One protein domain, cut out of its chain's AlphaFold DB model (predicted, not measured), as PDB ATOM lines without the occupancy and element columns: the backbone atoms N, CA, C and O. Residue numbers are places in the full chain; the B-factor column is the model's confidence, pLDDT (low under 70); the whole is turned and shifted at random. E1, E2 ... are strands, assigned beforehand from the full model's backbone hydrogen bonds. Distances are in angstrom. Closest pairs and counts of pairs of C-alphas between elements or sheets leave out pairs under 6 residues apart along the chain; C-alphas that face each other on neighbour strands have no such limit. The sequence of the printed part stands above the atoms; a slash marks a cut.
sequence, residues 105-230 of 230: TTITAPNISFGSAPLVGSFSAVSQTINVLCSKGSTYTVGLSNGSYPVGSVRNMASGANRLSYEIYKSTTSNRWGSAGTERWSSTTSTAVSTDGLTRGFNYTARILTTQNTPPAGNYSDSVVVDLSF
ATOM      1  N   THR A 105     287.793 353.826 231.809       85.31
ATOM      2  CA  THR A 105     287.349 352.802 232.758       85.31
ATOM      3  C   THR A 105     288.291 352.641 233.944       85.31
ATOM      4  O   THR A 105     287.851 352.224 235.013       85.31
ATOM      5  N   THR A 106     289.574 352.985 233.781       87.94
ATOM      6  CA  THR A 106     290.581 352.802 234.834       87.94
ATOM      7  C   THR A 106     291.595 353.941 234.848       87.94
ATOM      8  O   THR A 106     292.206 354.255 233.824       87.94
ATOM      9  N   ILE A 107     291.834 354.499 236.038       93.88
ATOM     10  CA  ILE A 107     292.942 355.414 236.333       93.88
ATOM     11  C   ILE A 107     293.790 354.777 237.430       93.88
ATOM     12  O   ILE A 107     293.321 354.579 238.549       93.88
ATOM     13  N   THR A 108     295.049 354.481 237.125       95.75
ATOM     14  CA  THR A 108     296.016 353.971 238.100       95.75
ATOM     15  C   THR A 108     296.996 355.081 238.444       95.75
ATOM     16  O   THR A 108     297.864 355.409 237.635       95.75
ATOM     17  N   ALA A 109     296.864 355.642 239.646       95.88
ATOM     18  CA  ALA A 109     297.746 356.675 240.180       95.88
ATOM     19  C   ALA A 109     298.405 356.175 241.481       95.88
ATOM     20  O   ALA A 109     297.714 356.031 242.491       95.88
ATOM     21  N   PRO A 110     299.709 355.844 241.473       96.88
ATOM     22  CA  PRO A 110     300.394 355.363 242.668       96.88
ATOM     23  C   PRO A 110     300.588 356.481 243.701       96.88
ATOM     24  O   PRO A 110     300.736 357.652 243.356       96.88
ATOM     25  N   ASN A 111     300.648 356.104 244.981       97.25
ATOM     26  CA  ASN A 111     301.014 357.036 246.045       97.25
ATOM     27  C   ASN A 111     302.462 357.515 245.867       97.25
ATOM     28  O   ASN A 111     303.373 356.725 245.591       97.25
ATOM     29  N   ILE A 112     302.675 358.808 246.104       98.25
ATOM     30  CA  ILE A 112     303.999 359.428 246.139       98.25
ATOM     31  C   ILE A 112     304.494 359.404 247.586       98.25
ATOM     32  O   ILE A 112     303.800 359.867 248.488       98.25
ATOM     33  N   SER A 113     305.709 358.902 247.805       98.00
ATOM     34  CA  SER A 113     306.398 358.991 249.094       98.00
ATOM     35  C   SER A 113     307.774 359.605 248.888       98.00
ATOM     36  O   SER A 113     308.614 359.030 248.200       98.00
ATOM     37  N   PHE A 114     308.001 360.773 249.488       97.94
ATOM     38  CA  PHE A 114     309.297 361.458 249.459       97.94
ATOM     39  C   PHE A 114     310.308 360.878 250.462       97.94
ATOM     40  O   PHE A 114     311.479 361.253 250.438       97.94
ATOM     41  N   GLY A 115     309.878 359.965 251.340       96.81
ATOM     42  CA  GLY A 115     310.700 359.456 252.437       96.81
ATOM     43  C   GLY A 115     310.892 360.489 253.548       96.81
ATOM     44  O   GLY A 115     310.003 361.295 253.821       96.81
ATOM     45  N   SER A 116     312.048 360.448 254.210       96.06
ATOM     46  CA  SER A 116     312.424 361.368 255.285       96.06
ATOM     47  C   SER A 116     313.721 362.098 254.946       96.06
ATOM     48  O   SER A 116     314.642 361.525 254.365       96.06
ATOM     49  N   ALA A 117     313.802 363.371 255.324       95.62
ATOM     50  CA  ALA A 117     315.011 364.170 255.192       95.62
ATOM     51  C   ALA A 117     315.053 365.259 256.278       95.62
ATOM     52  O   ALA A 117     313.997 365.729 256.709       95.62
ATOM     53  N   PRO A 118     316.250 365.678 256.727       93.00
ATOM     54  CA  PRO A 118     316.387 366.691 257.775       93.00
ATOM     55  C   PRO A 118     316.122 368.120 257.276       93.00
ATOM     56  O   PRO A 118     315.783 368.992 258.068       93.00
ATOM     57  N   LEU A 119     316.297 368.371 255.975       95.25
ATOM     58  CA  LEU A 119     316.135 369.676 255.335       95.25
ATOM     59  C   LEU A 119     315.346 369.527 254.036       95.25
ATOM     60  O   LEU A 119     315.450 368.506 253.354       95.25
ATOM     61  N   VAL A 120     314.627 370.582 253.642       94.94
ATOM     62  CA  VAL A 120     313.826 370.596 252.402       94.94
ATOM     63  C   VAL A 120     314.657 370.315 251.146       94.94
ATOM     64  O   VAL A 120     314.176 369.666 250.225       94.94
ATOM     65  N   GLY A 121     315.926 370.739 251.129       93.06
ATOM     66  CA  GLY A 121     316.858 370.500 250.022       93.06
ATOM     67  C   GLY A 121     317.426 369.081 249.944       93.06
ATOM     68  O   GLY A 121     318.095 368.756 248.969       93.06
ATOM     69  N   SER A 122     317.184 368.241 250.953       94.94
ATOM     70  CA  SER A 122     317.728 366.880 251.028       94.94
ATOM     71  C   SER A 122     316.731 365.802 250.594       94.94
ATOM     72  O   SER A 122     317.090 364.629 250.558       94.94
ATOM     73  N   PHE A 123     315.492 366.174 250.263       97.00
ATOM     74  CA  PHE A 123     314.520 365.238 249.704       97.00
ATOM     75  C   PHE A 123     314.853 364.908 248.247       97.00
ATOM     76  O   PHE A 123     315.004 365.797 247.407       97.00
ATOM     77  N   SER A 124     314.896 363.616 247.933       96.88
ATOM     78  CA  SER A 124     315.027 363.143 246.557       96.88
ATOM     79  C   SER A 124     313.732 363.348 245.776       96.88
ATOM     80  O   SER A 124     312.626 363.209 246.302       96.88
ATOM     81  N   ALA A 125     313.869 363.639 244.483       97.56
ATOM     82  CA  ALA A 125     312.736 363.640 243.570       97.56
ATOM     83  C   ALA A 125     312.173 362.219 243.401       97.56
ATOM     84  O   ALA A 125     312.927 361.249 243.324       97.56
ATOM     85  N   VAL A 126     310.852 362.106 243.275       98.44
ATOM     86  CA  VAL A 126     310.159 360.831 243.047       98.44
ATOM     87  C   VAL A 126     309.659 360.808 241.612       98.44
ATOM     88  O   VAL A 126     308.944 361.719 241.201       98.44
ATOM     89  N   SER A 127     310.026 359.781 240.846       98.19
ATOM     90  CA  SER A 127     309.539 359.598 239.473       98.19
ATOM     91  C   SER A 127     308.639 358.376 239.384       98.19
ATOM     92  O   SER A 127     309.024 357.289 239.811       98.19
ATOM     93  N   GLN A 128     307.437 358.566 238.853       98.00
ATOM     94  CA  GLN A 128     306.379 357.558 238.775       98.00
ATOM     95  C   GLN A 128     305.526 357.796 237.518       98.00
ATOM     96  O   GLN A 128     305.775 358.729 236.753       98.00
ATOM     97  N   THR A 129     304.521 356.949 237.298       98.06
ATOM     98  CA  THR A 129     303.651 357.001 236.118       98.06
ATOM     99  C   THR A 129     302.192 356.879 236.534       98.06
ATOM    100  O   THR A 129     301.845 355.969 237.287       98.06
ATOM    101  N   ILE A 130     301.336 357.759 236.008       98.19
ATOM    102  CA  ILE A 130     299.879 357.559 236.012       98.19
ATOM    103  C   ILE A 130     299.500 356.845 234.717       98.19
ATOM    104  O   ILE A 130     299.907 357.278 233.640       98.19
ATOM    105  N   ASN A 131     298.715 355.774 234.813       97.38
ATOM    106  CA  ASN A 131     298.182 355.067 233.649       97.38
ATOM    107  C   ASN A 131     296.677 355.298 233.537       97.38
ATOM    108  O   ASN A 131     295.958 355.176 234.526       97.38
ATOM    109  N   VAL A 132     296.209 355.603 232.329       96.00
ATOM    110  CA  VAL A 132     294.796 355.856 232.042       96.00
ATOM    111  C   VAL A 132     294.347 354.952 230.899       96.00
ATOM    112  O   VAL A 132     294.925 354.995 229.812       96.00
ATOM    113  N   LEU A 133     293.320 354.140 231.148       93.44
ATOM    114  CA  LEU A 133     292.672 353.273 230.166       93.44
ATOM    115  C   LEU A 133     291.383 353.939 229.679       93.44
ATOM    116  O   LEU A 133     290.457 354.122 230.469       93.44
ATOM    117  N   CYS A 134     291.315 354.271 228.390       90.75
ATOM    118  CA  CYS A 134     290.129 354.885 227.789       90.75
ATOM    119  C   CYS A 134     289.679 354.174 226.515       90.75
ATOM    120  O   CYS A 134     290.401 353.355 225.941       90.75
ATOM    121  N   SER A 135     288.474 354.521 226.061       87.00
ATOM    122  CA  SER A 135     287.933 354.100 224.773       87.00
ATOM    123  C   SER A 135     288.918 354.374 223.634       87.00
ATOM    124  O   SER A 135     289.654 355.366 223.610       87.00
ATOM    125  N   LYS A 136     288.950 353.449 222.671       83.25
ATOM    126  CA  LYS A 136     289.928 353.477 221.584       83.25
ATOM    127  C   LYS A 136     289.775 354.743 220.745       83.25
ATOM    128  O   LYS A 136     288.681 355.055 220.285       83.25
ATOM    129  N   GLY A 137     290.892 355.420 220.487       83.44
ATOM    130  CA  GLY A 137     290.933 356.612 219.632       83.44
ATOM    131  C   GLY A 137     290.478 357.908 220.309       83.44
ATOM    132  O   GLY A 137     290.512 358.957 219.670       83.44
ATOM    133  N   SER A 138     290.101 357.876 221.588       88.06
ATOM    134  CA  SER A 138     289.675 359.076 222.308       88.06
ATOM    135  C   SER A 138     290.846 360.024 222.582       88.06
ATOM    136  O   SER A 138     291.921 359.615 223.031       88.06
ATOM    137  N   THR A 139     290.611 361.314 222.347       92.94
ATOM    138  CA  THR A 139     291.501 362.398 222.776       92.94
ATOM    139  C   THR A 139     290.953 362.994 224.064       92.94
ATOM    140  O   THR A 139     289.751 363.186 224.171       92.94
ATOM    141  N   TYR A 140     291.819 363.218 225.048       94.75
ATOM    142  CA  TYR A 140     291.444 363.744 226.358       94.75
ATOM    143  C   TYR A 140     292.638 364.449 227.004       94.75
ATOM    144  O   TYR A 140     293.777 364.329 226.550       94.75
ATOM    145  N   THR A 141     292.387 365.165 228.092       97.44
ATOM    146  CA  THR A 141     293.406 365.805 228.919       97.44
ATOM    147  C   THR A 141     293.315 365.315 230.358       97.44
ATOM    148  O   THR A 141     292.225 365.242 230.926       97.44
ATOM    149  N   VAL A 142     294.465 365.012 230.954       98.19
ATOM    150  CA  VAL A 142     294.584 364.608 232.358       98.19
ATOM    151  C   VAL A 142     294.990 365.816 233.196       98.19
ATOM    152  O   VAL A 142     296.023 366.443 232.930       98.19
ATOM    153  N   GLY A 143     294.184 366.147 234.195       98.12
ATOM    154  CA  GLY A 143     294.435 367.208 235.159       98.12
ATOM    155  C   GLY A 143     294.842 366.657 236.519       98.12
ATOM    156  O   GLY A 143     294.446 365.561 236.913       98.12
ATOM    157  N   LEU A 144     295.650 367.436 237.236       98.44
ATOM    158  CA  LEU A 144     295.936 367.219 238.650       98.44
ATOM    159  C   LEU A 144     295.478 368.446 239.436       98.44
ATOM    160  O   LEU A 144     295.958 369.554 239.188       98.44
ATOM    161  N   SER A 145     294.593 368.260 240.414       98.25
ATOM    162  CA  SER A 145     294.182 369.328 241.340       98.25
ATOM    163  C   SER A 145     295.371 369.916 242.117       98.25
ATOM    164  O   SER A 145     296.463 369.344 242.136       98.25
ATOM    165  N   ASN A 146     295.178 371.050 242.796       98.31
ATOM    166  CA  ASN A 146     296.227 371.676 243.614       98.31
ATOM    167  C   ASN A 146     296.355 371.066 245.026       98.31
ATOM    168  O   ASN A 146     296.986 371.665 245.894       98.31
ATOM    169  N   GLY A 147     295.787 369.878 245.247       98.00
ATOM    170  CA  GLY A 147     295.796 369.229 246.553       98.00
ATOM    171  C   GLY A 147     294.701 369.742 247.487       98.00
ATOM    172  O   GLY A 147     293.875 370.578 247.117       98.00
ATOM    173  N   SER A 148     294.709 369.236 248.714       98.38
ATOM    174  CA  SER A 148     293.800 369.618 249.798       98.38
ATOM    175  C   SER A 148     294.257 370.875 250.538       98.38
ATOM    176  O   SER A 148     293.441 371.544 251.169       98.38
ATOM    177  N   TYR A 149     295.545 371.227 250.444       98.06
ATOM    178  CA  TYR A 149     296.109 372.401 251.119       98.06
ATOM    179  C   TYR A 149     296.835 373.368 250.168       98.06
ATOM    180  O   TYR A 149     297.996 373.718 250.404       98.06
ATOM    181  N   PRO A 150     296.192 373.832 249.084       97.75
ATOM    182  CA  PRO A 150     296.833 374.736 248.143       97.75
ATOM    183  C   PRO A 150     297.125 376.105 248.769       97.75
ATOM    184  O   PRO A 150     296.327 376.643 249.536       97.75
ATOM    185  N   VAL A 151     298.254 376.701 248.382       96.06
ATOM    186  CA  VAL A 151     298.542 378.128 248.594       96.06
ATOM    187  C   VAL A 151     298.715 378.753 247.215       96.06
ATOM    188  O   VAL A 151     299.721 378.539 246.538       96.06
ATOM    189  N   GLY A 152     297.688 379.470 246.755       93.69
ATOM    190  CA  GLY A 152     297.578 379.833 245.343       93.69
ATOM    191  C   GLY A 152     297.473 378.575 244.472       93.69
ATOM    192  O   GLY A 152     296.600 377.738 244.694       93.69
ATOM    193  N   SER A 153     298.369 378.426 243.493       93.12
ATOM    194  CA  SER A 153     298.476 377.203 242.687       93.12
ATOM    195  C   SER A 153     299.414 376.152 243.283       93.12
ATOM    196  O   SER A 153     299.370 375.007 242.847       93.12
ATOM    197  N   VAL A 154     300.243 376.497 244.270       96.69
ATOM    198  CA  VAL A 154     301.276 375.595 244.798       96.69
ATOM    199  C   VAL A 154     300.651 374.555 245.721       96.69
ATOM    200  O   VAL A 154     299.895 374.902 246.634       96.69
ATOM    201  N   ARG A 155     300.997 373.283 245.496       98.44
ATOM    202  CA  ARG A 155     300.557 372.163 246.338       98.44
ATOM    203  C   ARG A 155     301.335 372.134 247.646       98.44
ATOM    204  O   ARG A 155     302.540 372.389 247.672       98.44
ATOM    205  N   ASN A 156     300.658 371.783 248.736       98.50
ATOM    206  CA  ASN A 156     301.310 371.617 250.029       98.50
ATOM    207  C   ASN A 156     300.794 370.379 250.735       98.50
ATOM    208  O   ASN A 156     299.593 370.154 250.830       98.50
ATOM    209  N   MET A 157     301.717 369.644 251.336       98.56
ATOM    210  CA  MET A 157     301.378 368.670 252.358       98.56
ATOM    211  C   MET A 157     301.234 369.365 253.711       98.56
ATOM    212  O   MET A 157     301.893 370.375 253.978       98.56
ATOM    213  N   ALA A 158     300.375 368.830 254.572       98.44
ATOM    214  CA  ALA A 158     300.051 369.402 255.869       98.44
ATOM    215  C   ALA A 158     300.471 368.498 257.030       98.44
ATOM    216  O   ALA A 158     300.283 367.285 256.987       98.44
ATOM    217  N   SER A 159     300.966 369.129 258.094       98.25
ATOM    218  CA  SER A 159     301.112 368.544 259.430       98.25
ATOM    219  C   SER A 159     300.540 369.538 260.442       98.25
ATOM    220  O   SER A 159     301.185 370.525 260.807       98.25
ATOM    221  N   GLY A 160     299.266 369.361 260.803       96.38
ATOM    222  CA  GLY A 160     298.501 370.388 261.516       96.38
ATOM    223  C   GLY A 160     298.452 371.703 260.724       96.38
ATOM    224  O   GLY A 160     298.029 371.730 259.565       96.38
ATOM    225  N   ALA A 161     298.915 372.796 261.332       96.00
ATOM    226  CA  ALA A 161     299.020 374.104 260.676       96.00
ATOM    227  C   ALA A 161     300.268 374.250 259.782       96.00
ATOM    228  O   ALA A 161     300.326 375.157 258.954       96.00
ATOM    229  N   ASN A 162     301.256 373.361 259.914       97.69
ATOM    230  CA  ASN A 162     302.497 373.444 259.151       97.69
ATOM    231  C   ASN A 162     302.280 372.977 257.709       97.69
ATOM    232  O   ASN A 162     301.448 372.101 257.441       97.69
ATOM    233  N   ARG A 163     303.044 373.550 256.777       97.31
ATOM    234  CA  ARG A 163     302.981 373.237 255.347       97.31
ATOM    235  C   ARG A 163     304.356 372.859 254.818       97.31
ATOM    236  O   ARG A 163     305.350 373.459 255.211       97.31
ATOM    237  N   LEU A 164     304.374 371.872 253.931       98.31
ATOM    238  CA  LEU A 164     305.541 371.468 253.158       98.31
ATOM    239  C   LEU A 164     305.168 371.517 251.673       98.31
ATOM    240  O   LEU A 164     304.412 370.673 251.186       98.31
ATOM    241  N   SER A 165     305.663 372.534 250.972       98.44
ATOM    242  CA  SER A 165     305.353 372.778 249.565       98.44
ATOM    243  C   SER A 165     306.045 371.770 248.656       98.44
ATOM    244  O   SER A 165     307.226 371.450 248.828       98.44
ATOM    245  N   TYR A 166     305.323 371.296 247.652       98.50
ATOM    246  CA  TYR A 166     305.833 370.365 246.657       98.50
ATOM    247  C   TYR A 166     305.158 370.624 245.314       98.50
ATOM    248  O   TYR A 166     304.135 371.298 245.237       98.50
ATOM    249  N   GLU A 167     305.725 370.077 244.246       98.38
ATOM    250  CA  GLU A 167     305.079 370.099 242.942       98.38
ATOM    251  C   GLU A 167     305.269 368.812 242.153       98.38
ATOM    252  O   GLU A 167     306.179 368.023 242.416       98.38
ATOM    253  N   ILE A 168     304.378 368.619 241.179       98.56
ATOM    254  CA  ILE A 168     304.389 367.502 240.235       98.56
ATOM    255  C   ILE A 168     304.595 368.065 238.830       98.56
ATOM    256  O   ILE A 168     303.807 368.878 238.340       98.56
ATOM    257  N   TYR A 169     305.661 367.613 238.176       98.50
ATOM    258  CA  TYR A 169     306.079 368.065 236.855       98.50
ATOM    259  C   TYR A 169     305.907 366.971 235.808       98.50
ATOM    260  O   TYR A 169     306.023 365.779 236.097       98.50
ATOM    261  N   LYS A 170     305.650 367.390 234.569       98.31
ATOM    262  CA  LYS A 170     305.504 366.495 233.420       98.31
ATOM    263  C   LYS A 170     306.858 365.884 233.059       98.31
ATOM    264  O   LYS A 170     307.793 366.614 232.717       98.31
ATOM    265  N   SER A 171     306.954 364.556 233.067       96.94
ATOM    266  CA  SER A 171     308.193 363.814 232.805       96.94
ATOM    267  C   SER A 171     309.347 364.371 233.655       96.94
ATOM    268  O   SER A 171     309.148 364.723 234.813       96.94
ATOM    269  N   THR A 172     310.539 364.505 233.085       95.50
ATOM    270  CA  THR A 172     311.726 365.080 233.732       95.50
ATOM    271  C   THR A 172     311.832 366.606 233.592       95.50
ATOM    272  O   THR A 172     312.854 367.188 233.962       95.50
ATOM    273  N   THR A 173     310.801 367.270 233.056       96.19
ATOM    274  CA  THR A 173     310.822 368.709 232.740       96.19
ATOM    275  C   THR A 173     310.550 369.591 233.968       96.19
ATOM    276  O   THR A 173     310.351 369.104 235.081       96.19
ATOM    277  N   SER A 174     310.528 370.911 233.764       95.31
ATOM    278  CA  SER A 174     310.023 371.905 234.722       95.31
ATOM    279  C   SER A 174     308.573 372.330 234.446       95.31
ATOM    280  O   SER A 174     308.054 373.211 235.129       95.31
ATOM    281  N   ASN A 175     307.894 371.714 233.471       97.31
ATOM    282  CA  ASN A 175     306.504 372.038 233.160       97.31
ATOM    283  C   ASN A 175     305.590 371.468 234.240       97.31
ATOM    284  O   ASN A 175     305.505 370.248 234.409       97.31
ATOM    285  N   ARG A 176     304.897 372.347 234.963       97.81
ATOM    286  CA  ARG A 176     303.936 371.957 235.995       97.81
ATOM    287  C   ARG A 176     302.809 371.119 235.391       97.81
ATOM    288  O   ARG A 176     302.290 371.434 234.317       97.81
ATOM    289  N   TRP A 177     302.415 370.063 236.095       98.38
ATOM    290  CA  TRP A 177     301.199 369.319 235.795       98.38
ATOM    291  C   TRP A 177     300.085 369.774 236.735       98.38
ATOM    292  O   TRP A 177     300.138 369.536 237.939       98.38
ATOM    293  N   GLY A 178     299.094 370.466 236.187       97.88
ATOM    294  CA  GLY A 178     298.023 371.134 236.925       97.88
ATOM    295  C   GLY A 178     296.636 370.799 236.392       97.88
ATOM    296  O   GLY A 178     296.475 369.911 235.554       97.88
ATOM    297  N   SER A 179     295.625 371.503 236.893       96.62
ATOM    298  CA  SER A 179     294.214 371.226 236.601       96.62
ATOM    299  C   SER A 179     293.652 372.033 235.430       96.62
ATOM    300  O   SER A 179     292.585 371.687 234.923       96.62
ATOM    301  N   ALA A 180     294.343 373.081 234.973       95.31
ATOM    302  CA  ALA A 180     293.799 374.039 234.010       95.31
ATOM    303  C   ALA A 180     294.758 374.351 232.852       95.31
ATOM    304  O   ALA A 180     295.979 374.253 232.978       95.31
ATOM    305  N   GLY A 181     294.181 374.749 231.714       94.88
ATOM    306  CA  GLY A 181     294.915 375.232 230.544       94.88
ATOM    307  C   GLY A 181     296.020 374.281 230.074       94.88
ATOM    308  O   GLY A 181     295.832 373.067 229.993       94.88
ATOM    309  N   THR A 182     297.191 374.846 229.785       95.19
ATOM    310  CA  THR A 182     298.375 374.116 229.303       95.19
ATOM    311  C   THR A 182     299.057 373.267 230.380       95.19
ATOM    312  O   THR A 182     299.918 372.444 230.057       95.19
ATOM    313  N   GLU A 183     298.675 373.415 231.653       97.12
ATOM    314  CA  GLU A 183     299.179 372.570 232.736       97.12
ATOM    315  C   GLU A 183     298.525 371.184 232.731       97.12
ATOM    316  O   GLU A 183     299.156 370.219 233.167       97.12
ATOM    317  N   ARG A 184     297.316 371.042 232.167       98.06
ATOM    318  CA  ARG A 184     296.732 369.723 231.879       98.06
ATOM    319  C   ARG A 184     297.584 368.990 230.846       98.06
ATOM    320  O   ARG A 184     298.279 369.613 230.038       98.06
ATOM    321  N   TRP A 185     297.569 367.662 230.858       97.81
ATOM    322  CA  TRP A 185     298.379 366.856 229.946       97.81
ATOM    323  C   TRP A 185     297.515 366.166 228.896       97.81
ATOM    324  O   TRP A 185     296.704 365.305 229.221       97.81
ATOM    325  N   SER A 186     297.692 366.547 227.627       97.12
ATOM    326  CA  SER A 186     297.009 365.908 226.500       97.12
ATOM    327  C   SER A 186     297.433 364.452 226.322       97.12
ATOM    328  O   SER A 186     298.629 364.139 226.290       97.12
ATOM    329  N   SER A 187     296.444 363.591 226.097       96.00
ATOM    330  CA  SER A 187     296.612 362.181 225.765       96.00
ATOM    331  C   SER A 187     297.394 361.972 224.464       96.00
ATOM    332  O   SER A 187     298.100 360.977 224.337       96.00
ATOM    333  N   THR A 188     297.373 362.931 223.533       94.81
ATOM    334  CA  THR A 188     298.169 362.886 222.290       94.81
ATOM    335  C   THR A 188     299.675 362.994 222.528       94.81
ATOM    336  O   THR A 188     300.464 362.581 221.685       94.81
ATOM    337  N   THR A 189     300.070 363.521 223.687       95.88
ATOM    338  CA  THR A 189     301.467 363.723 224.107       95.88
ATOM    339  C   THR A 189     301.819 362.892 225.343       95.88
ATOM    340  O   THR A 189     302.706 363.263 226.114       95.88
ATOM    341  N   SER A 190     301.083 361.799 225.579       96.12
ATOM    342  CA  SER A 190     301.371 360.835 226.644       96.12
ATOM    343  C   SER A 190     302.782 360.261 226.501       96.12
ATOM    344  O   SER A 190     303.290 360.119 225.390       96.12
ATOM    345  N   THR A 191     303.408 359.872 227.609       96.81
ATOM    346  CA  THR A 191     304.785 359.350 227.603       96.81
ATOM    347  C   THR A 191     304.878 357.904 227.134       96.81
ATOM    348  O   THR A 191     305.942 357.474 226.703       96.81
ATOM    349  N   ALA A 192     303.784 357.147 227.227       94.19
ATOM    350  CA  ALA A 192     303.701 355.777 226.738       94.19
ATOM    351  C   ALA A 192     302.295 355.474 226.213       94.19
ATOM    352  O   ALA A 192     301.316 356.066 226.671       94.19
ATOM    353  N   VAL A 193     302.203 354.533 225.275       94.62
ATOM    354  CA  VAL A 193     300.944 354.007 224.740       94.62
ATOM    355  C   VAL A 193     301.073 352.488 224.660       94.62
ATOM    356  O   VAL A 193     302.086 351.989 224.169       94.62
ATOM    357  N   SER A 194     300.087 351.750 225.167       93.19
ATOM    358  CA  SER A 194     300.044 350.288 225.048       93.19
ATOM    359  C   SER A 194     299.846 349.843 223.596       93.19
ATOM    360  O   SER A 194     299.334 350.590 222.765       93.19
ATOM    361  N   THR A 195     300.205 348.595 223.287       89.12
ATOM    362  CA  THR A 195     300.113 348.025 221.930       89.12
ATOM    363  C   THR A 195     298.698 348.076 221.341       89.12
ATOM    364  O   THR A 195     298.531 348.248 220.137       89.12
ATOM    365  N   ASP A 196     297.667 347.951 222.180       86.12
ATOM    366  CA  ASP A 196     296.256 348.044 221.780       86.12
ATOM    367  C   ASP A 196     295.751 349.493 221.597       86.12
ATOM    368  O   ASP A 196     294.649 349.706 221.077       86.12
ATOM    369  N   GLY A 197     296.559 350.488 221.979       86.25
ATOM    370  CA  GLY A 197     296.247 351.914 221.892       86.25
ATOM    371  C   GLY A 197     295.271 352.427 222.954       86.25
ATOM    372  O   GLY A 197     294.787 353.551 222.814       86.25
ATOM    373  N   LEU A 198     294.948 351.624 223.973       88.88
ATOM    374  CA  LEU A 198     293.913 351.940 224.965       88.88
ATOM    375  C   LEU A 198     294.468 352.577 226.237       88.88
ATOM    376  O   LEU A 198     293.844 353.468 226.813       88.88
ATOM    377  N   THR A 199     295.639 352.113 226.676       94.00
ATOM    378  CA  THR A 199     296.299 352.609 227.881       94.00
ATOM    379  C   THR A 199     297.332 353.648 227.502       94.00
ATOM    380  O   THR A 199     298.209 353.406 226.670       94.00
ATOM    381  N   ARG A 200     297.261 354.804 228.155       96.56
ATOM    382  CA  ARG A 200     298.267 355.856 228.048       96.56
ATOM    383  C   ARG A 200     298.946 356.063 229.389       96.56
ATOM    384  O   ARG A 200     298.279 356.201 230.411       96.56
ATOM    385  N   GLY A 201     300.273 356.074 229.360       97.50
ATOM    386  CA  GLY A 201     301.116 356.370 230.511       97.50
ATOM    387  C   GLY A 201     301.542 357.834 230.515       97.50
ATOM    388  O   GLY A 201     301.834 358.406 229.463       97.50
ATOM    389  N   PHE A 202     301.602 358.422 231.704       98.19
ATOM    390  CA  PHE A 202     302.027 359.794 231.953       98.19
ATOM    391  C   PHE A 202     303.086 359.792 233.057       98.19
ATOM    392  O   PHE A 202     302.767 359.793 234.249       98.19
ATOM    393  N   ASN A 203     304.357 359.730 232.658       98.31
ATOM    394  CA  ASN A 203     305.483 359.767 233.585       98.31
ATOM    395  C   ASN A 203     305.598 361.168 234.179       98.31
ATOM    396  O   ASN A 203     305.588 362.150 233.444       98.31
ATOM    397  N   TYR A 204     305.762 361.272 235.487       98.44
ATOM    398  CA  TYR A 204     305.923 362.542 236.181       98.44
ATOM    399  C   TYR A 204     307.081 362.487 237.162       98.44
ATOM    400  O   TYR A 204     307.493 361.415 237.611       98.44
ATOM    401  N   THR A 205     307.562 363.668 237.532       98.69
ATOM    402  CA  THR A 205     308.507 363.840 238.628       98.69
ATOM    403  C   THR A 205     307.894 364.749 239.684       98.69
ATOM    404  O   THR A 205     307.595 365.912 239.418       98.69
ATOM    405  N   ALA A 206     307.728 364.227 240.894       98.50
ATOM    406  CA  ALA A 206     307.319 364.987 242.064       98.50
ATOM    407  C   ALA A 206     308.552 365.456 242.847       98.50
ATOM    408  O   ALA A 206     309.531 364.712 242.975       98.50
ATOM    409  N   ARG A 207     308.531 366.687 243.366       98.19
ATOM    410  CA  ARG A 207     309.653 367.288 244.109       98.19
ATOM    411  C   ARG A 207     309.155 368.144 245.264       98.19
ATOM    412  O   ARG A 207     308.215 368.912 245.085       98.19
ATOM    413  N   ILE A 208     309.839 368.075 246.402       98.44
ATOM    414  CA  ILE A 208     309.742 369.110 247.437       98.44
ATOM    415  C   ILE A 208     310.367 370.398 246.893       98.44
ATOM    416  O   ILE A 208     311.440 370.363 246.289       98.44
ATOM    417  N   LEU A 209     309.699 371.537 247.086       97.38
ATOM    418  CA  LEU A 209     310.245 372.829 246.671       97.38
ATOM    419  C   LEU A 209     311.349 373.262 247.640       97.38
ATOM    420  O   LEU A 209     311.157 373.257 248.852       97.38
ATOM    421  N   THR A 210     312.505 373.666 247.125       95.19
ATOM    422  CA  THR A 210     313.672 374.018 247.955       95.19
ATOM    423  C   THR A 210     313.719 375.492 248.358       95.19
ATOM    424  O   THR A 210     314.560 375.880 249.159       95.19
ATOM    425  N   THR A 211     312.812 376.315 247.829       91.81
ATOM    426  CA  THR A 211     312.729 377.765 248.073       91.81
ATOM    427  C   THR A 211     311.898 378.141 249.306       91.81
ATOM    428  O   THR A 211     311.631 379.318 249.527       91.81
ATOM    429  N   GLN A 212     311.471 377.156 250.099       94.62
ATOM    430  CA  GLN A 212     310.723 377.349 251.344       94.62
ATOM    431  C   GLN A 212     311.639 377.206 252.568       94.62
ATOM    432  O   GLN A 212     312.666 376.530 252.508       94.62
ATOM    433  N   ASN A 213     311.239 377.779 253.705       95.06
ATOM    434  CA  ASN A 213     311.895 377.488 254.982       95.06
ATOM    435  C   ASN A 213     311.640 376.030 255.385       95.06
ATOM    436  O   ASN A 213     310.536 375.526 255.179       95.06
ATOM    437  N   THR A 214     312.626 375.369 255.998       94.88
ATOM    438  CA  THR A 214     312.430 374.013 256.530       94.88
ATOM    439  C   THR A 214     311.377 374.045 257.641       94.88
ATOM    440  O   THR A 214     311.611 374.700 258.662       94.88
ATOM    441  N   PRO A 215     310.222 373.378 257.468       95.62
ATOM    442  CA  PRO A 215     309.181 373.376 258.481       95.62
ATOM    443  C   PRO A 215     309.564 372.442 259.645       95.62
ATOM    444  O   PRO A 215     310.501 371.647 259.519       95.62
ATOM    445  N   PRO A 216     308.857 372.503 260.788       97.19
ATOM    446  CA  PRO A 216     309.117 371.613 261.915       97.19
ATOM    447  C   PRO A 216     309.050 370.130 261.529       97.19
ATOM    448  O   PRO A 216     308.296 369.738 260.632       97.19
ATOM    449  N   ALA A 217     309.801 369.293 262.247       96.00
ATOM    450  CA  ALA A 217     309.774 367.849 262.046       96.00
ATOM    451  C   ALA A 217     308.357 367.286 262.251       96.00
ATOM    452  O   ALA A 217     307.662 367.636 263.205       96.00
ATOM    453  N   GLY A 218     307.934 366.399 261.352       96.81
ATOM    454  CA  GLY A 218     306.623 365.765 261.410       96.81
ATOM    455  C   GLY A 218     306.281 365.022 260.124       96.81
ATOM    456  O   GLY A 218     307.010 365.098 259.136       96.81
ATOM    457  N   ASN A 219     305.152 364.317 260.144       97.94
ATOM    458  CA  ASN A 219     304.613 363.639 258.969       97.94
ATOM    459  C   ASN A 219     303.670 364.587 258.231       97.94
ATOM    460  O   ASN A 219     302.709 365.074 258.822       97.94
ATOM    461  N   TYR A 220     303.946 364.835 256.954       98.50
ATOM    462  CA  TYR A 220     303.154 365.719 256.106       98.50
ATOM    463  C   TYR A 220     302.417 364.892 255.050       98.50
ATOM    464  O   TYR A 220     303.031 364.047 254.401       98.50
ATOM    465  N   SER A 221     301.120 365.139 254.863       98.44
ATOM    466  CA  SER A 221     300.314 364.474 253.830       98.44
ATOM    467  C   SER A 221     299.447 365.454 253.040       98.44
ATOM    468  O   SER A 221     299.088 366.527 253.526       98.44
ATOM    469  N   ASP A 222     299.127 365.085 251.801       98.62
ATOM    470  CA  ASP A 222     298.184 365.790 250.930       98.62
ATOM    471  C   ASP A 222     297.357 364.768 250.135       98.62
ATOM    472  O   ASP A 222     297.756 363.609 249.999       98.62
ATOM    473  N   SER A 223     296.221 365.198 249.590       98.25
ATOM    474  CA  SER A 223     295.413 364.415 248.656       98.25
ATOM    475  C   SER A 223     295.218 365.192 247.359       98.25
ATOM    476  O   SER A 223     294.615 366.267 247.359       98.25
ATOM    477  N   VAL A 224     295.733 364.639 246.257       98.25
ATOM    478  CA  VAL A 224     295.617 365.199 244.905       98.25
ATOM    479  C   VAL A 224     294.614 364.380 244.108       98.25
ATOM    480  O   VAL A 224     294.824 363.198 243.845       98.25
ATOM    481  N   VAL A 225     293.541 365.031 243.674       97.75
ATOM    482  CA  VAL A 225     292.582 364.467 242.721       97.75
ATOM    483  C   VAL A 225     293.175 364.489 241.313       97.75
ATOM    484  O   VAL A 225     293.668 365.533 240.869       97.75
ATOM    485  N   VAL A 226     293.098 363.343 240.634       97.62
ATOM    486  CA  VAL A 226     293.342 363.188 239.195       97.62
ATOM    487  C   VAL A 226     292.000 363.272 238.483       97.62
ATOM    488  O   VAL A 226     291.072 362.547 238.840       97.62
ATOM    489  N   ASP A 227     291.897 364.134 237.480       95.31
ATOM    490  CA  ASP A 227     290.680 364.304 236.692       95.31
ATOM    491  C   ASP A 227     290.956 364.181 235.187       95.31
ATOM    492  O   ASP A 227     292.086 364.337 234.716       95.31
ATOM    493  N   LEU A 228     289.905 363.889 234.426       95.12
ATOM    494  CA  LEU A 228     289.944 363.704 232.981       95.12
ATOM    495  C   LEU A 228     288.900 364.602 232.326       95.12
ATOM    496  O   LEU A 228     287.788 364.734 232.830       95.12
ATOM    497  N   SER A 229     289.248 365.174 231.177       93.62
ATOM    498  CA  SER A 229     288.306 365.891 230.314       93.62
ATOM    499  C   SER A 229     288.518 365.466 228.874       93.62
ATOM    500  O   SER A 229     289.660 365.481 228.405       93.62
ATOM    501  N   PHE A 230     287.430 365.116 228.194       90.88
ATOM    502  CA  PHE A 230     287.397 364.946 226.742       90.88
ATOM    503  C   PHE A 230     287.331 366.298 226.031       90.88
ATOM    504  O   PHE A 230     286.891 367.275 226.681       90.88
TER     505      PHE A 230
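This is residues 105 to 230 of the 230 residues of the protein "Uncharacterized secreted protein" of Enterobacter agglomerans (UniProt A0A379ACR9). With little regular structure, this is an elongated, incomplete barrel: sheet E1 E2 E6 E5 E4 curls round, the short pair E3 and E7 across its open side. Seven antiparallel strands, E1 to E7, hold 45 of 126 printed residues: all strand. It is compact, radius of gyration of the C-alphas 15.4 A, spanning 48 by 24 by 23 A.

E2, residues 126 to 134, is antiparallel to E6, residues 199 to 208, N 128 and O 204 3.1 A apart. E1, residues 105 to 108, forms a hairpin with E2, N 108 and O 131 2.8 A apart. E4, residues 155 to 159, E5, residues 162 to 170, and E6 make a meander, antiparallel neighbours in turn; N 164 and O 157, N 169 and O 205 are 2.9 A apart. E3, residues 141 to 144, neighbours E7, residues 226 to 229, N 143 and O 227 2.8 A apart.

E6 spans 28.9 A; C-alpha 105 is at (287.349, 352.802, 232.758), C-alpha 229 at (288.306, 365.891, 230.314).

Residues 171 to 198 form a long link; the printed part has no cut.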